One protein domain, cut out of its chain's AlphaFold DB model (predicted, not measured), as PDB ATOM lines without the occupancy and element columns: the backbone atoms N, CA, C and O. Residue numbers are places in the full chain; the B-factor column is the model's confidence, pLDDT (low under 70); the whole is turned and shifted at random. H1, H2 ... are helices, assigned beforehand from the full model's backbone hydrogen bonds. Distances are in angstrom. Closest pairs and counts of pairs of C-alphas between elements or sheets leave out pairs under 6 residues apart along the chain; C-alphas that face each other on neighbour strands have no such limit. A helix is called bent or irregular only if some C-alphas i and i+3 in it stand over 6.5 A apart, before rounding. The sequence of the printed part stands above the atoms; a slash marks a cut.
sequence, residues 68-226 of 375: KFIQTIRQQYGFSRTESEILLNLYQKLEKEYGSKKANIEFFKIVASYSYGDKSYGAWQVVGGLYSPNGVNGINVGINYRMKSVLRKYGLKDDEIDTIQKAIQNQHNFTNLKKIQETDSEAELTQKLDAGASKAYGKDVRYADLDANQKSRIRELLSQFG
ATOM      1  N   LYS A  68     103.285  93.159 151.276       94.38
ATOM      2  CA  LYS A  68     102.780  93.287 149.903       94.38
ATOM      3  C   LYS A  68     103.045  94.683 149.349       94.38
ATOM      4  O   LYS A  68     103.581  94.784 148.253       94.38
ATOM      5  N   PHE A  69     102.791  95.731 150.135       97.88
ATOM      6  CA  PHE A  69     103.076  97.106 149.717       97.88
ATOM      7  C   PHE A  69     104.549  97.277 149.373       97.88
ATOM      8  O   PHE A  69     104.883  97.762 148.297       97.88
ATOM      9  N   ILE A  70     105.442  96.801 150.239       98.00
ATOM     10  CA  ILE A  70     106.876  96.884 149.979       98.00
ATOM     11  C   ILE A  70     107.249  96.133 148.695       98.00
ATOM     12  O   ILE A  70     108.010  96.664 147.892       98.00
ATOM     13  N   GLN A  71     106.715  94.933 148.465       95.81
ATOM     14  CA  GLN A  71     106.960  94.184 147.229       95.81
ATOM     15  C   GLN A  71     106.450  94.928 145.992       95.81
ATOM     16  O   GLN A  71     107.200  95.055 145.027       95.81
ATOM     17  N   THR A  72     105.240  95.483 146.046       96.69
ATOM     18  CA  THR A  72     104.649  96.257 144.953       96.69
ATOM     19  C   THR A  72     105.473  97.503 144.638       96.69
ATOM     20  O   THR A  72     105.831  97.712 143.484       96.69
ATOM     21  N   ILE A  73     105.872  98.285 145.648       98.19
ATOM     22  CA  ILE A  73     106.703  99.482 145.443       98.19
ATOM     23  C   ILE A  73     108.045  99.123 144.776       98.19
ATOM     24  O   ILE A  73     108.509  99.829 143.882       98.19
ATOM     25  N   ARG A  74     108.648  97.987 145.147       97.50
ATOM     26  CA  ARG A  74     109.891  97.502 144.523       97.50
ATOM     27  C   ARG A  74     109.677  97.044 143.079       97.50
ATOM     28  O   ARG A  74     110.517  97.301 142.227       97.50
ATOM     29  N   GLN A  75     108.584  96.336 142.808       95.25
ATOM     30  CA  GLN A  75     108.307  95.758 141.489       95.25
ATOM     31  C   GLN A  75     107.899  96.813 140.461       95.25
ATOM     32  O   GLN A  75     108.370  96.762 139.329       95.25
ATOM     33  N   GLN A  76     107.044  97.759 140.852       96.25
ATOM     34  CA  GLN A  76     106.475  98.743 139.928       96.25
ATOM     35  C   GLN A  76     107.411  99.935 139.701       96.25
ATOM     36  O   GLN A  76     107.471 100.459 138.589       96.25
ATOM     37  N   TYR A  77     108.181 100.318 140.727       98.00
ATOM     38  CA  TYR A  77     108.991 101.543 140.714       98.00
ATOM     39  C   TYR A  77     110.491 101.305 140.927       98.00
ATOM     40  O   TYR A  77     111.276 102.243 140.843       98.00
ATOM     41  N   GLY A  78     110.922 100.073 141.213       97.19
ATOM     42  CA  GLY A  78     112.343  99.732 141.330       97.19
ATOM     43  C   GLY A  78     113.003 100.084 142.665       97.19
ATOM     44  O   GLY A  78     114.186  99.804 142.848       97.19
ATOM     45  N   PHE A  79     112.284 100.667 143.627       98.38
ATOM     46  CA  PHE A  79     112.864 101.006 144.930       98.38
ATOM     47  C   PHE A  79     113.465  99.782 145.641       98.38
ATOM     48  O   PHE A  79     113.060  98.638 145.428       98.38
ATOM     49  N   SER A  80     114.460 100.010 146.493       97.69
ATOM     50  CA  SER A  80     115.040  98.990 147.364       97.69
ATOM     51  C   SER A  80     114.095  98.644 148.520       97.69
ATOM     52  O   SER A  80     113.109  99.331 148.783       97.69
ATOM     53  N   ARG A  81     114.400  97.572 149.265       97.31
ATOM     54  CA  ARG A  81     113.634  97.213 150.470       97.31
ATOM     55  C   ARG A  81     113.579  98.378 151.462       97.31
ATOM     56  O   ARG A  81     112.502  98.713 151.940       97.31
ATOM     57  N   THR A  82     114.735  98.978 151.731       98.00
ATOM     58  CA  THR A  82     114.892 100.078 152.683       98.00
ATOM     59  C   THR A  82     114.130 101.321 152.229       98.00
ATOM     60  O   THR A  82     113.410 101.915 153.025       98.00
ATOM     61  N   GLU A  83     114.217 101.683 150.948       98.31
ATOM     62  CA  GLU A  83     113.474 102.818 150.377       98.31
ATOM     63  C   GLU A  83     111.956 102.617 150.507       98.31
ATOM     64  O   GLU A  83     111.246 103.502 150.989       98.31
ATOM     65  N   SER A  84     111.456 101.424 150.176       98.44
ATOM     66  CA  SER A  84     110.037 101.083 150.324       98.44
ATOM     67  C   SER A  84     109.564 101.077 151.781       98.44
ATOM     68  O   SER A  84     108.438 101.483 152.066       98.44
ATOM     69  N   GLU A  85     110.402 100.630 152.719       97.94
ATOM     70  CA  GLU A  85     110.098 100.676 154.155       97.94
ATOM     71  C   GLU A  85     110.024 102.114 154.676       97.94
ATOM     72  O   GLU A  85     109.135 102.422 155.471       97.94
ATOM     73  N   ILE A  86     110.893 103.011 154.200       97.94
ATOM     74  CA  ILE A  86     110.835 104.440 154.535       97.94
ATOM     75  C   ILE A  86     109.515 105.050 154.040       97.94
ATOM     76  O   ILE A  86     108.829 105.716 154.819       97.94
ATOM     77  N   LEU A  87     109.112 104.777 152.790       97.88
ATOM     78  CA  LEU A  87     107.829 105.242 152.237       97.88
ATOM     79  C   LEU A  87     106.632 104.714 153.035       97.88
ATOM     80  O   LEU A  87     105.737 105.481 153.397       97.88
ATOM     81  N   LEU A  88     106.632 103.420 153.364       98.00
ATOM     82  CA  LEU A  88     105.575 102.817 154.173       98.00
ATOM     83  C   LEU A  88     105.506 103.447 155.570       98.00
ATOM     84  O   LEU A  88     104.419 103.759 156.057       98.00
ATOM     85  N   ASN A  89     106.653 103.644 156.219       96.69
ATOM     86  CA  ASN A  89     106.726 104.241 157.550       96.69
ATOM     87  C   ASN A  89     106.245 105.696 157.548       96.69
ATOM     88  O   ASN A  89     105.550 106.100 158.483       96.69
ATOM     89  N   LEU A  90     106.583 106.471 156.510       96.19
ATOM     90  CA  LEU A  90     106.051 107.817 156.308       96.19
ATOM     91  C   LEU A  90     104.520 107.781 156.236       96.19
ATOM     92  O   LEU A  90     103.858 108.465 157.019       96.19
ATOM     93  N   TYR A  91     103.959 106.949 155.353       97.44
ATOM     94  CA  TYR A  91     102.510 106.850 155.180       97.44
ATOM     95  C   TYR A  91     101.802 106.418 156.473       97.44
ATOM     96  O   TYR A  91     100.842 107.057 156.888       97.44
ATOM     97  N   GLN A  92     102.305 105.398 157.177       96.44
ATOM     98  CA  GLN A  92     101.680 104.909 158.415       96.44
ATOM     99  C   GLN A  92     101.638 105.960 159.525       96.44
ATOM    100  O   GLN A  92     100.697 105.990 160.319       96.44
ATOM    101  N   LYS A  93     102.644 106.836 159.598       95.75
ATOM    102  CA  LYS A  93     102.655 107.936 160.568       95.75
ATOM    103  C   LYS A  93     101.681 109.044 160.173       95.75
ATOM    104  O   LYS A  93     100.973 109.538 161.046       95.75
ATOM    105  N   LEU A  94     101.603 109.384 158.885       95.38
ATOM    106  CA  LEU A  94     100.600 110.317 158.361       95.38
ATOM    107  C   LEU A  94      99.178 109.806 158.622       95.38
ATOM    108  O   LEU A  94      98.335 110.547 159.117       95.38
ATOM    109  N   GLU A  95      98.925 108.530 158.338       96.38
ATOM    110  CA  GLU A  95      97.626 107.888 158.534       96.38
ATOM    111  C   GLU A  95      97.227 107.841 160.006       96.38
ATOM    112  O   GLU A  95      96.088 108.160 160.342       96.38
ATOM    113  N   LYS A  96      98.170 107.528 160.901       95.56
ATOM    114  CA  LYS A  96      97.929 107.558 162.347       95.56
ATOM    115  C   LYS A  96      97.553 108.957 162.853       95.56
ATOM    116  O   LYS A  96      96.738 109.064 163.764       95.56
ATOM    117  N   GLU A  97      98.166 110.001 162.304       94.50
ATOM    118  CA  GLU A  97      97.965 111.387 162.738       94.50
ATOM    119  C   GLU A  97      96.686 112.009 162.152       94.50
ATOM    120  O   GLU A  97      95.995 112.768 162.829       94.50
ATOM    121  N   TYR A  98      96.363 111.708 160.890       93.19
ATOM    122  CA  TYR A  98      95.344 112.442 160.132       93.19
ATOM    123  C   TYR A  98      94.183 111.595 159.601       93.19
ATOM    124  O   TYR A  98      93.227 112.157 159.061       93.19
ATOM    125  N   GLY A  99      94.257 110.270 159.723       96.50
ATOM    126  CA  GLY A  99      93.385 109.345 159.004       96.50
ATOM    127  C   GLY A  99      93.728 109.259 157.511       96.50
ATOM    128  O   GLY A  99      94.390 110.132 156.943       96.50
ATOM    129  N   SER A 100      93.256 108.196 156.858       96.50
ATOM    130  CA  SER A 100      93.673 107.816 155.502       96.50
ATOM    131  C   SER A 100      93.421 108.914 154.462       96.50
ATOM    132  O   SER A 100      94.331 109.271 153.725       96.50
ATOM    133  N   LYS A 101      92.250 109.569 154.461       94.62
ATOM    134  CA  LYS A 101      91.923 110.600 153.452       94.62
ATOM    135  C   LYS A 101      92.948 111.740 153.392       94.62
ATOM    136  O   LYS A 101      93.390 112.112 152.310       94.62
ATOM    137  N   LYS A 102      93.331 112.301 154.543       94.00
ATOM    138  CA  LYS A 102      94.320 113.389 154.594       94.00
ATOM    139  C   LYS A 102      95.748 112.856 154.461       94.00
ATOM    140  O   LYS A 102      96.582 113.529 153.863       94.00
ATOM    141  N   ALA A 103      96.022 111.648 154.952       95.88
ATOM    142  CA  ALA A 103      97.313 111.000 154.763       95.88
ATOM    143  C   ALA A 103      97.633 110.733 153.287       95.88
ATOM    144  O   ALA A 103      98.756 111.001 152.879       95.88
ATOM    145  N   ASN A 104      96.659 110.289 152.483       96.81
ATOM    146  CA  ASN A 104      96.814 110.084 151.039       96.81
ATOM    147  C   ASN A 104      97.280 111.375 150.351       96.81
ATOM    148  O   ASN A 104      98.285 111.371 149.643       96.81
ATOM    149  N   ILE A 105      96.585 112.488 150.619       93.81
ATOM    150  CA  ILE A 105      96.900 113.804 150.045       93.81
ATOM    151  C   ILE A 105      98.322 114.231 150.424       93.81
ATOM    152  O   ILE A 105      99.122 114.568 149.555       93.81
ATOM    153  N   GLU A 106      98.656 114.207 151.716       92.69
ATOM    154  CA  GLU A 106      99.978 114.641 152.185       92.69
ATOM    155  C   GLU A 106     101.103 113.731 151.686       92.69
ATOM    156  O   GLU A 106     102.178 114.213 151.331       92.69
ATOM    157  N   PHE A 107     100.862 112.422 151.623       95.94
ATOM    158  CA  PHE A 107     101.840 111.451 151.153       95.94
ATOM    159  C   PHE A 107     102.228 111.706 149.694       95.94
ATOM    160  O   PHE A 107     103.415 111.854 149.402       95.94
ATOM    161  N   PHE A 108     101.251 111.831 148.790       96.31
ATOM    162  CA  PHE A 108     101.548 112.081 147.378       96.31
ATOM    163  C   PHE A 108     102.129 113.473 147.137       96.31
ATOM    164  O   PHE A 108     103.080 113.589 146.366       96.31
ATOM    165  N   LYS A 109     101.691 114.502 147.878       91.75
ATOM    166  CA  LYS A 109     102.338 115.825 147.831       91.75
ATOM    167  C   LYS A 109     103.814 115.743 148.189       91.75
ATOM    168  O   LYS A 109     104.645 116.342 147.507       91.75
ATOM    169  N   ILE A 110     104.154 115.008 149.246       91.56
ATOM    170  CA  ILE A 110     105.543 114.810 149.668       91.56
ATOM    171  C   ILE A 110     106.342 114.090 148.577       91.56
ATOM    172  O   ILE A 110     107.396 114.592 148.191       91.56
ATOM    173  N   VAL A 111     105.845 112.958 148.067       94.38
ATOM    174  CA  VAL A 111     106.527 112.160 147.030       94.38
ATOM    175  C   VAL A 111     106.757 112.983 145.758       94.38
ATOM    176  O   VAL A 111     107.880 113.042 145.260       94.38
ATOM    177  N   ALA A 112     105.729 113.682 145.275       92.94
ATOM    178  CA  ALA A 112     105.809 114.519 144.082       92.94
ATOM    179  C   ALA A 112     106.807 115.675 144.242       92.94
ATOM    180  O   ALA A 112     107.563 115.996 143.324       92.94
ATOM    181  N   SER A 113     106.854 116.288 145.429       88.81
ATOM    182  CA  SER A 113     107.679 117.475 145.679       88.81
ATOM    183  C   SER A 113     109.182 117.224 145.512       88.81
ATOM    184  O   SER A 113     109.903 118.170 145.215       88.81
ATOM    185  N   TYR A 114     109.669 115.985 145.651       87.50
ATOM    186  CA  TYR A 114     111.091 115.673 145.436       87.50
ATOM    187  C   TYR A 114     111.548 115.900 143.985       87.50
ATOM    188  O   TYR A 114     112.713 116.241 143.767       87.50
ATOM    189  N   SER A 115     110.648 115.728 143.011       87.88
ATOM    190  CA  SER A 115     110.944 115.892 141.579       87.88
ATOM    191  C   SER A 115     110.311 117.149 140.987       87.88
ATOM    192  O   SER A 115     110.923 117.785 140.134       87.88
ATOM    193  N   TYR A 116     109.112 117.519 141.443       84.81
ATOM    194  CA  TYR A 116     108.288 118.578 140.851       84.81
ATOM    195  C   TYR A 116     108.194 119.847 141.706       84.81
ATOM    196  O   TYR A 116     107.834 120.901 141.187       84.81
ATOM    197  N   GLY A 117     108.562 119.788 142.992       76.62
ATOM    198  CA  GLY A 117     108.485 120.939 143.900       76.62
ATOM    199  C   GLY A 117     109.374 122.105 143.463       76.62
ATOM    200  O   GLY A 117     108.977 123.262 143.572       76.62
ATOM    201  N   ASP A 118     110.542 121.807 142.895       66.31
ATOM    202  CA  ASP A 118     111.526 122.809 142.468       66.31
ATOM    203  C   ASP A 118     111.397 123.199 140.989       66.31
ATOM    204  O   ASP A 118     112.156 124.035 140.488       66.31
ATOM    205  N   LYS A 119     110.455 122.585 140.268       61.59
ATOM    206  CA  LYS A 119     110.284 122.768 138.828       61.59
ATOM    207  C   LYS A 119     109.167 123.777 138.539       61.59
ATOM    208  O   LYS A 119     108.210 123.922 139.293       61.59
ATOM    209  N   SER A 120     109.297 124.478 137.416       60.72
ATOM    210  CA  SER A 120     108.212 125.271 136.813       60.72
ATOM    211  C   SER A 120     107.784 126.553 137.552       60.72
ATOM    212  O   SER A 120     106.611 126.905 137.526       60.72
ATOM    213  N   TYR A 121     108.714 127.288 138.177       65.94
ATOM    214  CA  TYR A 121     108.482 128.654 138.702       65.94
ATOM    215  C   TYR A 121     107.247 128.826 139.611       65.94
ATOM    216  O   TYR A 121     106.618 129.882 139.604       65.94
ATOM    217  N   GLY A 122     106.881 127.814 140.403       71.88
ATOM    218  CA  GLY A 122     105.698 127.900 141.266       71.88
ATOM    219  C   GLY A 122     104.453 127.184 140.729       71.88
ATOM    220  O   GLY A 122     103.467 127.079 141.456       71.88
ATOM    221  N   ALA A 123     104.458 126.695 139.482       77.94
ATOM    222  CA  ALA A 123     103.268 126.107 138.861       77.94
ATOM    223  C   ALA A 123     102.753 124.886 139.637       77.94
ATOM    224  O   ALA A 123     101.567 124.801 139.939       77.94
ATOM    225  N   TRP A 124     103.640 123.984 140.062       83.19
ATOM    226  CA  TRP A 124     103.240 122.781 140.799       83.19
ATOM    227  C   TRP A 124     102.762 123.051 142.232       83.19
ATOM    228  O   TRP A 124     102.019 122.252 142.800       83.19
ATOM    229  N   GLN A 125     103.122 124.193 142.819       82.56
ATOM    230  CA  GLN A 125     102.541 124.659 144.080       82.56
ATOM    231  C   GLN A 125     101.074 125.043 143.896       82.56
ATOM    232  O   GLN A 125     100.279 124.853 144.813       82.56
ATOM    233  N   VAL A 126     100.721 125.586 142.729       78.31
ATOM    234  CA  VAL A 126      99.341 125.942 142.389       78.31
ATOM    235  C   VAL A 126      98.566 124.687 142.001       78.31
ATOM    236  O   VAL A 126      97.554 124.398 142.629       78.31
ATOM    237  N   VAL A 127      99.081 123.911 141.047       82.31
ATOM    238  CA  VAL A 127      98.377 122.760 140.466       82.31
ATOM    239  C   VAL A 127      98.276 121.596 141.452       82.31
ATOM    240  O   VAL A 127      97.193 121.117 141.762       82.31
ATOM    241  N   GLY A 128      99.409 121.153 142.004       84.06
ATOM    242  CA  GLY A 128      99.466 119.987 142.891       84.06
ATOM    243  C   GLY A 128      99.451 120.324 144.382       84.06
ATOM    244  O   GLY A 128      99.514 119.423 145.218       84.06
ATOM    245  N   GLY A 129      99.448 121.609 144.753       84.94
ATOM    246  CA  GLY A 129      99.638 122.009 146.147       84.94
ATOM    247  C   GLY A 129     100.982 121.536 146.715       84.94
ATOM    248  O   GLY A 129     101.056 121.248 147.915       84.94
ATOM    249  N   LEU A 130     101.996 121.369 145.855       86.94
ATOM    250  CA  LEU A 130     103.287 120.792 146.217       86.94
ATOM    251  C   LEU A 130     104.094 121.732 147.116       86.94
ATOM    252  O   LEU A 130     103.921 122.951 147.122       86.94
ATOM    253  N   TYR A 131     105.027 121.163 147.869       82.38
ATOM    254  CA  TYR A 131     105.960 121.939 148.672       82.38
ATOM    255  C   TYR A 131     107.034 122.566 147.764       82.38
ATOM    256  O   TYR A 131     107.467 121.964 146.787       82.38
ATOM    257  N   SER A 132     107.453 123.798 148.071       67.94
ATOM    258  CA  SER A 132     108.384 124.595 147.253       67.94
ATOM    259  C   SER A 132     109.801 124.651 147.839       67.94
ATOM    260  O   SER A 132     109.943 124.693 149.076       67.94
ATOM    261  N   PRO A 133     110.856 124.747 147.007       59.16
ATOM    262  CA  PRO A 133     112.168 125.138 147.485       59.16
ATOM    263  C   PRO A 133     112.130 126.614 147.875       59.16
ATOM    264  O   PRO A 133     111.693 127.479 147.121       59.16
ATOM    265  N   ASN A 134     112.630 126.943 149.062       51.50
ATOM    266  CA  ASN A 134     112.949 128.329 149.371       51.50
ATOM    267  C   ASN A 134     114.231 128.649 148.602       51.50
ATOM    268  O   ASN A 134     115.324 128.364 149.087       51.50
ATOM    269  N   GLY A 135     114.109 129.249 147.424       48.62
ATOM    270  CA  GLY A 135     115.217 129.987 146.839       48.62
ATOM    271  C   GLY A 135     115.364 131.322 147.570       48.62
ATOM    272  O   GLY A 135     114.522 132.204 147.414       48.62
ATOM    273  N   VAL A 136     116.430 131.499 148.352       39.91
ATOM    274  CA  VAL A 136     116.951 132.841 148.658       39.91
ATOM    275  C   VAL A 136     118.017 133.128 147.602       39.91
ATOM    276  O   VAL A 136     118.968 132.364 147.473       39.91
ATOM    277  N   ASN A 137     117.858 134.205 146.831       41.22
ATOM    278  CA  ASN A 137     118.831 134.670 145.828       41.22
ATOM    279  C   ASN A 137     119.194 133.662 144.714       41.22
ATOM    280  O   ASN A 137     120.345 133.599 144.289       41.22
ATOM    281  N   GLY A 138     118.229 132.886 144.211       42.69
ATOM    282  CA  GLY A 138     118.413 132.112 142.972       42.69
ATOM    283  C   GLY A 138     119.292 130.859 143.081       42.69
ATOM    284  O   GLY A 138     119.647 130.288 142.054       42.69
ATOM    285  N   ILE A 139     119.622 130.403 144.295       40.53
ATOM    286  CA  ILE A 139     120.295 129.117 144.520       40.53
ATOM    287  C   ILE A 139     119.252 128.089 144.983       40.53
ATOM    288  O   ILE A 139     118.665 128.240 146.055       40.53
ATOM    289  N   ASN A 140     119.037 127.039 144.184       46.22
ATOM    290  CA  ASN A 140     118.244 125.871 144.578       46.22
ATOM    291  C   ASN A 140     119.075 124.974 145.502       46.22
ATOM    292  O   ASN A 140     120.096 124.425 145.089       46.22
ATOM    293  N   VAL A 141     118.643 124.825 146.756       39.25
ATOM    294  CA  VAL A 141     119.352 124.048 147.785       39.25
ATOM    295  C   VAL A 141     118.508 122.846 148.217       39.25
ATOM    296  O   VAL A 141     118.034 122.811 149.346       39.25
ATOM    297  N   GLY A 142     118.311 121.863 147.331       53.22
ATOM    298  CA  GLY A 142     117.616 120.601 147.639       53.22
ATOM    299  C   GLY A 142     116.279 120.765 148.380       53.22
ATOM    300  O   GLY A 142     115.642 121.816 148.341       53.22
ATOM    301  N   ILE A 143     115.852 119.724 149.101       54.78
ATOM    302  CA  ILE A 143     114.664 119.799 149.959       54.78
ATOM    303  C   ILE A 143     114.828 120.947 150.946       54.78
ATOM    304  O   ILE A 143     115.619 120.883 151.890       54.78
ATOM    305  N   ASN A 144     114.020 121.983 150.753       64.62
ATOM    306  CA  ASN A 144     113.949 123.127 151.643       64.62
ATOM    307  C   ASN A 144     113.796 122.681 153.105       64.62
ATOM    308  O   ASN A 144     113.030 121.764 153.415       64.62
ATOM    309  N   TYR A 145     114.478 123.387 154.014       66.50
ATOM    310  CA  TYR A 145     114.336 123.266 155.468       66.50
ATOM    311  C   TYR A 145     112.882 123.042 155.919       66.50
ATOM    312  O   TYR A 145     112.644 122.241 156.818       66.50
ATOM    313  N   ARG A 146     111.904 123.690 155.268       67.19
ATOM    314  CA  ARG A 146     110.470 123.485 155.519       67.19
ATOM    315  C   ARG A 146     110.025 122.043 155.269       67.19
ATOM    316  O   ARG A 146     109.509 121.424 156.192       67.19
ATOM    317  N   MET A 147     110.268 121.478 154.092       76.19
ATOM    318  CA  MET A 147     109.923 120.080 153.814       76.19
ATOM    319  C   MET A 147     110.715 119.121 154.714       76.19
ATOM    320  O   MET A 147     110.136 118.214 155.307       76.19
ATOM    321  N   LYS A 148     112.011 119.377 154.945       80.88
ATOM    322  CA  LYS A 148     112.806 118.579 155.895       80.88
ATOM    323  C   LYS A 148     112.218 118.625 157.314       80.88
ATOM    324  O   LYS A 148     112.176 117.609 158.001       80.88
ATOM    325  N   SER A 149     111.716 119.781 157.754       80.19
ATOM    326  CA  SER A 149     111.050 119.934 159.053       80.19
ATOM    327  C   SER A 149     109.713 119.189 159.125       80.19
ATOM    328  O   SER A 149     109.423 118.569 160.147       80.19
ATOM    329  N   VAL A 150     108.944 119.176 158.032       79.94
ATOM    330  CA  VAL A 150     107.696 118.410 157.906       79.94
ATOM    331  C   VAL A 150     107.983 116.908 158.004       79.94
ATOM    332  O   VAL A 150     107.369 116.217 158.812       79.94
ATOM    333  N   LEU A 151     108.985 116.406 157.281       86.44
ATOM    334  CA  LEU A 151     109.370 114.990 157.315       86.44
ATOM    335  C   LEU A 151     109.890 114.556 158.693       86.44
ATOM    336  O   LEU A 151     109.522 113.492 159.188       86.44
ATOM    337  N   ARG A 152     110.676 115.412 159.362       88.44
ATOM    338  CA  ARG A 152     111.114 115.191 160.752       88.44
ATOM    339  C   ARG A 152     109.949 115.178 161.736       88.44
ATOM    340  O   ARG A 152     109.957 114.373 162.662       88.44
ATOM    341  N   LYS A 153     108.939 116.035 161.545       85.62
ATOM    342  CA  LYS A 153     107.705 116.012 162.351       85.62
ATOM    343  C   LYS A 153     106.986 114.670 162.203       85.62
ATOM    344  O   LYS A 153     106.496 114.132 163.191       85.62
ATOM    345  N   TYR A 154     107.002 114.090 161.005       85.12
ATOM    346  CA  TYR A 154     106.531 112.726 160.756       85.12
ATOM    347  C   TYR A 154     107.590 111.662 161.074       85.12
ATOM    348  O   TYR A 154     107.478 110.514 160.665       85.12
ATOM    349  N   GLY A 155     108.613 112.012 161.852       83.69
ATOM    350  CA  GLY A 155     109.553 111.094 162.474       83.69
ATOM    351  C   GLY A 155     110.509 110.390 161.518       83.69
ATOM    352  O   GLY A 155     110.971 109.310 161.885       83.69
ATOM    353  N   LEU A 156     110.756 110.922 160.318       90.88
ATOM    354  CA  LEU A 156     111.866 110.456 159.487       90.88
ATOM    355  C   LEU A 156     113.173 111.059 160.006       90.88
ATOM    356  O   LEU A 156     113.228 112.234 160.387       90.88
ATOM    357  N   LYS A 157     114.224 110.245 160.005       92.81
ATOM    358  CA  LYS A 157     115.588 110.677 160.302       92.81
ATOM    359  C   LYS A 157     116.220 111.346 159.083       92.81
ATOM    360  O   LYS A 157     115.770 111.182 157.953       92.81
ATOM    361  N   ASP A 158     117.286 112.105 159.309       89.69
ATOM    362  CA  ASP A 158     117.964 112.855 158.249       89.69
ATOM    363  C   ASP A 158     118.552 111.957 157.150       89.69
ATOM    364  O   ASP A 158     118.493 112.325 155.978       89.69
ATOM    365  N   ASP A 159     119.078 110.792 157.520       91.69
ATOM    366  CA  ASP A 159     119.577 109.768 156.605       91.69
ATOM    367  C   ASP A 159     118.442 109.103 155.817       91.69
ATOM    368  O   ASP A 159     118.590 108.876 154.621       91.69
ATOM    369  N   GLU A 160     117.281 108.867 156.433       94.25
ATOM    370  CA  GLU A 160     116.097 108.344 155.732       94.25
ATOM    371  C   GLU A 160     115.555 109.359 154.712       94.25
ATOM    372  O   GLU A 160     115.186 108.983 153.599       94.25
ATOM    373  N   ILE A 161     115.547 110.650 155.069       91.00
ATOM    374  CA  ILE A 161     115.127 111.747 154.181       91.00
ATOM    375  C   ILE A 161     116.065 111.857 152.972       91.00
ATOM    376  O   ILE A 161     115.589 111.912 151.841       91.00
ATOM    377  N   ASP A 162     117.382 111.870 153.193       89.69
ATOM    378  CA  ASP A 162     118.376 111.907 152.109       89.69
ATOM    379  C   ASP A 162     118.291 110.657 151.217       89.69
ATOM    380  O   ASP A 162     118.328 110.760 149.988       89.69
ATOM    381  N   THR A 163     118.103 109.485 151.834       94.50
ATOM    382  CA  THR A 163     117.921 108.212 151.125       94.50
ATOM    383  C   THR A 163     116.739 108.288 150.167       94.50
ATOM    384  O   THR A 163     116.903 108.064 148.967       94.50
ATOM    385  N   ILE A 164     115.553 108.647 150.668       94.12
ATOM    386  CA  ILE A 164     114.348 108.628 149.837       94.12
ATOM    387  C   ILE A 164     114.322 109.769 148.816       94.12
ATOM    388  O   ILE A 164     113.831 109.574 147.706       94.12
ATOM    389  N   GLN A 165     114.929 110.916 149.138       90.69
ATOM    390  CA  GLN A 165     115.147 111.998 148.180       90.69
ATOM    391  C   GLN A 165     115.917 111.502 146.961       90.69
ATOM    392  O   GLN A 165     115.452 111.624 145.828       90.69
ATOM    393  N   LYS A 166     117.110 110.943 147.201       92.31
ATOM    394  CA  LYS A 166     117.982 110.455 146.135       92.31
ATOM    395  C   LYS A 166     117.299 109.346 145.353       92.31
ATOM    396  O   LYS A 166     117.406 109.335 144.132       92.31
ATOM    397  N   ALA A 167     116.612 108.431 146.029       96.31
ATOM    398  CA  ALA A 167     115.907 107.342 145.373       96.31
ATOM    399  C   ALA A 167     114.827 107.864 144.415       96.31
ATOM    400  O   ALA A 167     114.879 107.535 143.236       96.31
ATOM    401  N   ILE A 168     113.914 108.727 144.877       95.75
ATOM    402  CA  ILE A 168     112.821 109.263 144.046       95.75
ATOM    403  C   ILE A 168     113.367 110.081 142.869       95.75
ATOM    404  O   ILE A 168     112.930 109.894 141.738       95.75
ATOM    405  N   GLN A 169     114.359 110.944 143.105       93.25
ATOM    406  CA  GLN A 169     114.947 111.766 142.042       93.25
ATOM    407  C   GLN A 169     115.682 110.918 141.000       93.25
ATOM    408  O   GLN A 169     115.576 111.172 139.803       93.25
ATOM    409  N   ASN A 170     116.423 109.897 141.435       95.62
ATOM    410  CA  ASN A 170     117.072 108.969 140.515       95.62
ATOM    411  C   ASN A 170     116.048 108.138 139.740       95.62
ATOM    412  O   ASN A 170     116.233 107.942 138.544       95.62
ATOM    413  N   GLN A 171     114.980 107.694 140.403       97.62
ATOM    414  CA  GLN A 171     113.904 106.922 139.798       97.62
ATOM    415  C   GLN A 171     113.235 107.718 138.675       97.62
ATOM    416  O   GLN A 171     113.337 107.307 137.525       97.62
ATOM    417  N   HIS A 172     112.727 108.914 138.978       95.81
ATOM    418  CA  HIS A 172     112.177 109.868 138.007       95.81
ATOM    419  C   HIS A 172     113.114 110.139 136.818       95.81
ATOM    420  O   HIS A 172     112.700 110.253 135.671       95.81
ATOM    421  N   ASN A 173     114.419 110.252 137.075       94.31
ATOM    422  CA  ASN A 173     115.376 110.546 136.014       94.31
ATOM    423  C   ASN A 173     115.695 109.333 135.126       94.31
ATOM    424  O   ASN A 173     116.186 109.532 134.018       94.31
ATOM    425  N   PHE A 174     115.481 108.100 135.585       97.12
ATOM    426  CA  PHE A 174     115.921 106.886 134.884       97.12
ATOM    427  C   PHE A 174     114.776 106.005 134.373       97.12
ATOM    428  O   PHE A 174     115.046 105.087 133.600       97.12
ATOM    429  N   THR A 175     113.526 106.276 134.744       96.44
ATOM    430  CA  THR A 175     112.344 105.484 134.366       96.44
ATOM    431  C   THR A 175     112.156 105.335 132.860       96.44
ATOM    432  O   THR A 175     112.022 104.206 132.385       96.44
ATOM    433  N   ASN A 176     112.265 106.420 132.086       94.19
ATOM    434  CA  ASN A 176     112.117 106.373 130.625       94.19
ATOM    435  C   ASN A 176     113.309 105.705 129.904       94.19
ATOM    436  O   ASN A 176     113.289 105.474 128.694       94.19
ATOM    437  N   LEU A 177     114.397 105.393 130.619       95.75
ATOM    438  CA  LEU A 177     115.522 104.668 130.033       95.75
ATOM    439  C   LEU A 177     115.243 103.166 130.016       95.75
ATOM    440  O   LEU A 177     114.609 102.606 130.905       95.75
ATOM    441  N   LYS A 178     115.771 102.465 129.011       93.06
ATOM    442  CA  LYS A 178     115.606 101.012 128.923       93.06
ATOM    443  C   LYS A 178     116.509 100.302 129.933       93.06
ATOM    444  O   LYS A 178     117.719 100.522 129.959       93.06
ATOM    445  N   LYS A 179     115.929  99.369 130.690       93.50
ATOM    446  CA  LYS A 179     116.672  98.445 131.555       93.50
ATOM    447  C   LYS A 179     117.649  97.587 130.754       93.50
ATOM    448  O   LYS A 179     117.337  97.169 129.634       93.50
ATOM    449  N   ILE A 180     118.801  97.298 131.353       91.75
ATOM    450  CA  ILE A 180     119.773  96.334 130.825       91.75
ATOM    451  C   ILE A 180     119.199  94.921 130.980       91.75
ATOM    452  O   ILE A 180     118.713  94.568 132.055       91.75
ATOM    453  N   GLN A 181     119.261  94.128 129.917       90.00
ATOM    454  CA  GLN A 181     118.835  92.730 129.895       90.00
ATOM    455  C   GLN A 181     120.013  91.834 129.518       90.00
ATOM    456  O   GLN A 181     120.903  92.243 128.778       90.00
ATOM    457  N   GLU A 182     120.012  90.594 130.007       88.69
ATOM    458  CA  GLU A 182     121.055  89.610 129.673       88.69
ATOM    459  C   GLU A 182     121.087  89.275 128.175       88.69
ATOM    460  O   GLU A 182     122.123  88.888 127.648       88.69
ATOM    461  N   THR A 183     119.957  89.455 127.489       92.38
ATOM    462  CA  THR A 183     119.791  89.220 126.052       92.38
ATOM    463  C   THR A 183     120.178  90.416 125.181       92.38
ATOM    464  O   THR A 183     120.032  90.328 123.965       92.38
ATOM    465  N   ASP A 184     120.611  91.538 125.767       92.00
ATOM    466  CA  ASP A 184     121.018  92.715 124.996       92.00
ATOM    467  C   ASP A 184     122.270  92.408 124.162       92.00
ATOM    468  O   ASP A 184     123.270  91.899 124.672       92.00
ATOM    469  N   SER A 185     122.249  92.790 122.886       97.00
ATOM    470  CA  SER A 185     123.461  92.828 122.068       97.00
ATOM    471  C   SER A 185     124.459  93.865 122.600       97.00
ATOM    472  O   SER A 185     124.094  94.809 123.305       97.00
ATOM    473  N   GLU A 186     125.733  93.754 122.216       96.00
ATOM    474  CA  GLU A 186     126.758  94.738 122.604       96.00
ATOM    475  C   GLU A 186     126.388  96.172 122.184       96.00
ATOM    476  O   GLU A 186     126.641  97.130 122.924       96.00
ATOM    477  N   ALA A 187     125.744  96.322 121.023       96.69
ATOM    478  CA  ALA A 187     125.281  97.608 120.515       96.69
ATOM    479  C   ALA A 187     124.146  98.188 121.379       96.69
ATOM    480  O   ALA A 187     124.206  99.356 121.767       96.69
ATOM    481  N   GLU A 188     123.145  97.376 121.733       96.50
ATOM    482  CA  GLU A 188     122.042  97.798 122.608       96.50
ATOM    483  C   GLU A 188     122.533  98.139 124.012       96.50
ATOM    484  O   GLU A 188     122.134  99.157 124.581       96.50
ATOM    485  N   LEU A 189     123.432  97.320 124.562       96.56
ATOM    486  CA  LEU A 189     124.040  97.571 125.860       96.56
ATOM    487  C   LEU A 189     124.791  98.907 125.854       96.56
ATOM    488  O   LEU A 189     124.602  99.716 126.762       96.56
ATOM    489  N   THR A 190     125.598  99.165 124.822       96.62
ATOM    490  CA  THR A 190     126.329 100.433 124.672       96.62
ATOM    491  C   THR A 190     125.366 101.616 124.605       96.62
ATOM    492  O   THR A 190     125.530 102.573 125.358       96.62
ATOM    493  N   GLN A 191     124.303 101.523 123.797       97.00
ATOM    494  CA  GLN A 191     123.302 102.584 123.674       97.00
ATOM    495  C   GLN A 191     122.614 102.898 125.011       97.00
ATOM    496  O   GLN A 191     122.458 104.066 125.370       97.00
ATOM    497  N   LYS A 192     122.208 101.871 125.768       97.44
ATOM    498  CA  LYS A 192     121.565 102.048 127.081       97.44
ATOM    499  C   LYS A 192     122.510 102.695 128.089       97.44
ATOM    500  O   LYS A 192     122.104 103.590 128.828       97.44
ATOM    501  N   LEU A 193     123.766 102.253 128.112       98.06
ATOM    502  CA  LEU A 193     124.782 102.783 129.015       98.06
ATOM    503  C   LEU A 193     125.129 104.239 128.692       98.06
ATOM    504  O   LEU A 193     125.217 105.046 129.616       98.06
ATOM    505  N   ASP A 194     125.274 104.586 127.413       97.88
ATOM    506  CA  ASP A 194     125.525 105.964 126.982       97.88
ATOM    507  C   ASP A 194     124.330 106.875 127.288       97.88
ATOM    508  O   ASP A 194     124.522 107.980 127.793       97.88
ATOM    509  N   ALA A 195     123.096 106.397 127.094       97.12
ATOM    510  CA  ALA A 195     121.900 107.135 127.496       97.12
ATOM    511  C   ALA A 195     121.871 107.392 129.014       97.12
ATOM    512  O   ALA A 195     121.605 108.514 129.449       97.12
ATOM    513  N   GLY A 196     122.205 106.382 129.825       97.31
ATOM    514  CA  GLY A 196     122.323 106.529 131.277       97.31
ATOM    515  C   GLY A 196     123.432 107.499 131.693       97.31
ATOM    516  O   GLY A 196     123.213 108.349 132.555       97.31
ATOM    517  N   ALA A 197     124.604 107.420 131.056       97.62
ATOM    518  CA  ALA A 197     125.723 108.327 131.297       97.62
ATOM    519  C   ALA A 197     125.350 109.778 130.968       97.62
ATOM    520  O   ALA A 197     125.539 110.664 131.803       97.62
ATOM    521  N   SER A 198     124.732 109.995 129.806       96.50
ATOM    522  CA  SER A 198     124.259 111.310 129.384       96.50
ATOM    523  C   SER A 198     123.203 111.880 130.335       96.50
ATOM    524  O   SER A 198     123.208 113.071 130.647       96.50
ATOM    525  N   LYS A 199     122.305 111.029 130.847       94.56
ATOM    526  CA  LYS A 199     121.260 111.442 131.791       94.56
ATOM    527  C   LYS A 199     121.817 111.814 133.170       94.56
ATOM    528  O   LYS A 199     121.331 112.772 133.763       94.56
ATOM    529  N   ALA A 200     122.820 111.094 133.678       93.94
ATOM    530  CA  ALA A 200     123.395 111.351 135.005       93.94
ATOM    531  C   ALA A 200     124.448 112.464 135.033       93.94
ATOM    532  O   ALA A 200     124.515 113.208 136.009       93.94
ATOM    533  N   TYR A 201     125.304 112.536 134.011       94.50
ATOM    534  CA  TYR A 201     126.528 113.345 134.051       94.50
ATOM    535  C   TYR A 201     126.548 114.492 133.037       94.50
ATOM    536  O   TYR A 201     127.473 115.302 133.060       94.50
ATOM    537  N   GLY A 202     125.518 114.607 132.200       93.25
ATOM    538  CA  GLY A 202     125.352 115.706 131.259       93.25
ATOM    539  C   GLY A 202     125.287 115.232 129.815       93.25
ATOM    540  O   GLY A 202     125.760 114.154 129.463       93.25
ATOM    541  N   LYS A 203     124.684 116.068 128.971       92.06
ATOM    542  CA  LYS A 203     124.498 115.776 127.550       92.06
ATOM    543  C   LYS A 203     125.841 115.422 126.893       92.06
ATOM    544  O   LYS A 203     126.850 116.059 127.178       92.06
ATOM    545  N   ASP A 204     125.821 114.410 126.029       91.62
ATOM    546  CA  ASP A 204     126.964 113.927 125.242       91.62
ATOM    547  C   ASP A 204     128.067 113.203 126.045       91.62
ATOM    548  O   ASP A 204     129.058 112.755 125.465       91.62
ATOM    549  N   VAL A 205     127.895 113.007 127.362       96.44
ATOM    550  CA  VAL A 205     128.788 112.145 128.152       96.44
ATOM    551  C   VAL A 205     128.552 110.685 127.777       96.44
ATOM    552  O   VAL A 205     127.443 110.161 127.923       96.44
ATOM    553  N   ARG A 206     129.617 110.012 127.332       97.31
ATOM    554  CA  ARG A 206     129.591 108.585 126.998       97.31
ATOM    555  C   ARG A 206     130.024 107.749 128.186       97.31
ATOM    556  O   ARG A 206     130.926 108.116 128.938       97.31
ATOM    557  N   TYR A 207     129.443 106.564 128.305       97.75
ATOM    558  CA  TYR A 207     129.768 105.619 129.360       97.75
ATOM    559  C   TYR A 207     131.245 105.221 129.341       97.75
ATOM    560  O   TYR A 207     131.843 105.036 130.397       97.75
ATOM    561  N   ALA A 208     131.857 105.111 128.158       97.31
ATOM    562  CA  ALA A 208     133.266 104.748 128.015       97.31
ATOM    563  C   ALA A 208     134.216 105.719 128.741       97.31
ATOM    564  O   ALA A 208     135.223 105.267 129.293       97.31
ATOM    565  N   ASP A 209     133.848 107.001 128.805       97.19
ATOM    566  CA  ASP A 209     134.672 108.094 129.331       97.19
ATOM    567  C   ASP A 209     134.594 108.212 130.872       97.19
ATOM    568  O   ASP A 209     135.356 108.957 131.484       97.19
ATOM    569  N   LEU A 210     133.701 107.449 131.515       97.94
ATOM    570  CA  LEU A 210     133.479 107.458 132.963       97.94
ATOM    571  C   LEU A 210     134.502 106.614 133.746       97.94
ATOM    572  O   LEU A 210     135.012 105.593 133.259       97.94
ATOM    573  N   ASP A 211     134.734 106.984 135.008       98.25
ATOM    574  CA  ASP A 211     135.501 106.167 135.952       98.25
ATOM    575  C   ASP A 211     134.729 104.908 136.407       98.25
ATOM    576  O   ASP A 211     133.548 104.720 136.107       98.25
ATOM    577  N   ALA A 212     135.401 104.001 137.124       98.06
ATOM    578  CA  ALA A 212     134.810 102.728 137.545       98.06
ATOM    579  C   ALA A 212     133.584 102.889 138.467       98.06
ATOM    580  O   ALA A 212     132.623 102.126 138.345       98.06
ATOM    581  N   ASN A 213     133.592 103.887 139.354       97.94
ATOM    582  CA  ASN A 213     132.500 104.132 140.294       97.94
ATOM    583  C   ASN A 213     131.289 104.717 139.565       97.94
ATOM    584  O   ASN A 213     130.165 104.258 139.760       97.94
ATOM    585  N   GLN A 214     131.521 105.678 138.674       98.06
ATOM    586  CA  GLN A 214     130.486 106.260 137.823       98.06
ATOM    587  C   GLN A 214     129.854 105.199 136.914       98.06
ATOM    588  O   GLN A 214     128.632 105.086 136.837       98.06
ATOM    589  N   LYS A 215     130.677 104.349 136.286       98.25
ATOM    590  CA  LYS A 215     130.222 103.210 135.474       98.25
ATOM    591  C   LYS A 215     129.335 102.251 136.266       98.25
ATOM    592  O   LYS A 215     128.259 101.873 135.800       98.25
ATOM    593  N   SER A 216     129.769 101.879 137.470       97.75
ATOM    594  CA  SER A 216     128.984 101.034 138.374       97.75
ATOM    595  C   SER A 216     127.644 101.686 138.717       97.75
ATOM    596  O   SER A 216     126.603 101.036 138.600       97.75
ATOM    597  N   ARG A 217     127.647 102.992 139.011       96.94
ATOM    598  CA  ARG A 217     126.433 103.744 139.339       96.94
ATOM    599  C   ARG A 217     125.422 103.780 138.192       96.94
ATOM    600  O   ARG A 217     124.240 103.571 138.436       96.94
ATOM    601  N   ILE A 218     125.852 103.991 136.946       98.06
ATOM    602  CA  ILE A 218     124.942 103.956 135.785       98.06
ATOM    603  C   ILE A 218     124.263 102.592 135.648       98.06
ATOM    604  O   ILE A 218     123.055 102.518 135.426       98.06
ATOM    605  N   ARG A 219     125.027 101.506 135.806       97.12
ATOM    606  CA  ARG A 219     124.482 100.143 135.737       97.12
ATOM    607  C   ARG A 219     123.483  99.869 136.850       97.12
ATOM    608  O   ARG A 219     122.443  99.274 136.582       97.12
ATOM    609  N   GLU A 220     123.790 100.307 138.066       96.25
ATOM    610  CA  GLU A 220     122.883 100.216 139.210       96.25
ATOM    611  C   GLU A 220     121.566 100.942 138.913       96.25
ATOM    612  O   GLU A 220     120.509 100.324 138.978       96.25
ATOM    613  N   LEU A 221     121.630 102.206 138.486       97.62
ATOM    614  CA  LEU A 221     120.452 103.029 138.199       97.62
ATOM    615  C   LEU A 221     119.586 102.464 137.066       97.62
ATOM    616  O   LEU A 221     118.370 102.374 137.212       97.62
ATOM    617  N   LEU A 222     120.195 102.031 135.957       97.50
ATOM    618  CA  LEU A 222     119.464 101.412 134.844       97.50
ATOM    619  C   LEU A 222     118.844 100.069 135.238       97.50
ATOM    620  O   LEU A 222     117.732  99.757 134.816       97.50
ATOM    621  N   SER A 223     119.555  99.264 136.030       95.00
ATOM    622  CA  SER A 223     119.035  97.990 136.530       95.00
ATOM    623  C   SER A 223     117.880  98.208 137.504       95.00
ATOM    624  O   SER A 223     116.875  97.496 137.457       95.00
ATOM    625  N   GLN A 224     118.007  99.201 138.375       95.56
ATOM    626  CA  GLN A 224     117.034  99.479 139.412       95.56
ATOM    627  C   GLN A 224     115.768 100.123 138.833       95.56
ATOM    628  O   GLN A 224     114.676  99.609 139.061       95.56
ATOM    629  N   PHE A 225     115.909 101.193 138.048       97.88
ATOM    630  CA  PHE A 225     114.796 102.074 137.675       97.88
ATOM    631  C   PHE A 225     114.424 102.056 136.192       97.88
ATOM    632  O   PHE A 225     113.317 102.470 135.851       97.88
ATOM    633  N   GLY A 226     115.296 101.570 135.306       96.75
ATOM    634  CA  GLY A 226     115.018 101.561 133.869       96.75
ATOM    635  C   GLY A 226     113.710 100.834 133.533       96.75
ATOM    636  O   GLY A 226     113.492  99.696 133.958       96.75
TER     637      GLY A 226
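AT A GLANCE: This is residues 68 to 226 of the 375 residues of the protein "ATP-binding protein" of Streptococcus sp. (UniProt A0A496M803). Two unequal lobes share one long helix: H2 and H3 make a V whose open end is crossed by H6, and beyond the last residues of H6 a smaller lobe is made by H7 and H8, which cross each other. In the larger lobe H1 packs on the first part of H2, H5 sits by the beginning of H6, H4 lies off the end of H3, and a long loop within residues 128 to 144 reaches away from the body. The printed part has 159 residues with eight named helices, H1 to H8 in chain order, and no named strand; the class is all helix. It is compact, with a radius of gyration of the C-alphas of 17.5 A and spans of 52 by 44 by 27 A.

HOW THE PARTS SIT: H1, residues 68 to 77, touches H2, residues 81 to 98, at a steep tilt of 61 degrees, opposite ways; the closest C-alphas are those of Ile 70 and Ser 84, 5.3 A apart. H2 with residues 90 to 95 touches H3, residues 100 to 116, opposite ways at a steep tilt of 46 degrees, closest at C-alphas 95 and 103, 4.9 A. H4, residues 120 to 127, touches no helix; it is close to but not clearly touching H3, with C-alphas 116 and 124 6.6 A apart. H5, residues 145 to 153, is near H3. H6, residues 158 to 174, is the hub, touching five helices. It only just touches H5, with 3 pairs of C-alphas within 8 A, closest at Leu 151 and Ile 161, 7.3 A. It touches H2 at C-alphas 83 and 164, 5.9 A, a steep tilt of 67 degrees, only just short of about perpendicular, and H3 at C-alphas 115 and 169, 5.8 A. H7, residues 186 to 201, only just touches H6, with 3 pairs within 8 A, closest at C-alphas 173 and 199, 7.3 A. H8, residues 212 to 225, is about perpendicular to H7, at 81 degrees, and touches it at C-alphas 196 and 218, 5.8 A; it also touches H6, at C-alphas 171 and 225, 5.4 A. H7 is apart from H1 to H5. The helix packing is mostly crossed, no touching pair with a tilt being shallow. Every O i to N i+4 pair is within hydrogen-bond range in H1, H2, H5, H6, H7 and H8, against 10 of 13 in H3 and 2 of 4 in H4.

IN THESE COORDINATES: H1 begins at C-alpha 68 (102.780, 93.287, 149.903). H2 is 25.7 A from first to last C-alpha, H3 23.3 A, H6 24.2 A, H7 21.8 A and H8 20.0 A. H4 is irregular, C-alphas 121 and 124 being 8.1 A apart. H6 begins at C-alpha 158 (117.964, 112.855, 158.249), and H8 ends at C-alpha 225 (114.796, 102.074, 137.675).

THE WHOLE: The two C-alphas farthest apart, those of Glu 97 and Ala 187, are 52.1 A apart. The printed part has no cut. The links H4 to H5 and H6 to H7 are long. The mean pLDDT of the printed part is 88.8, and residues 118 to 121 and 132 to 146 are under 70.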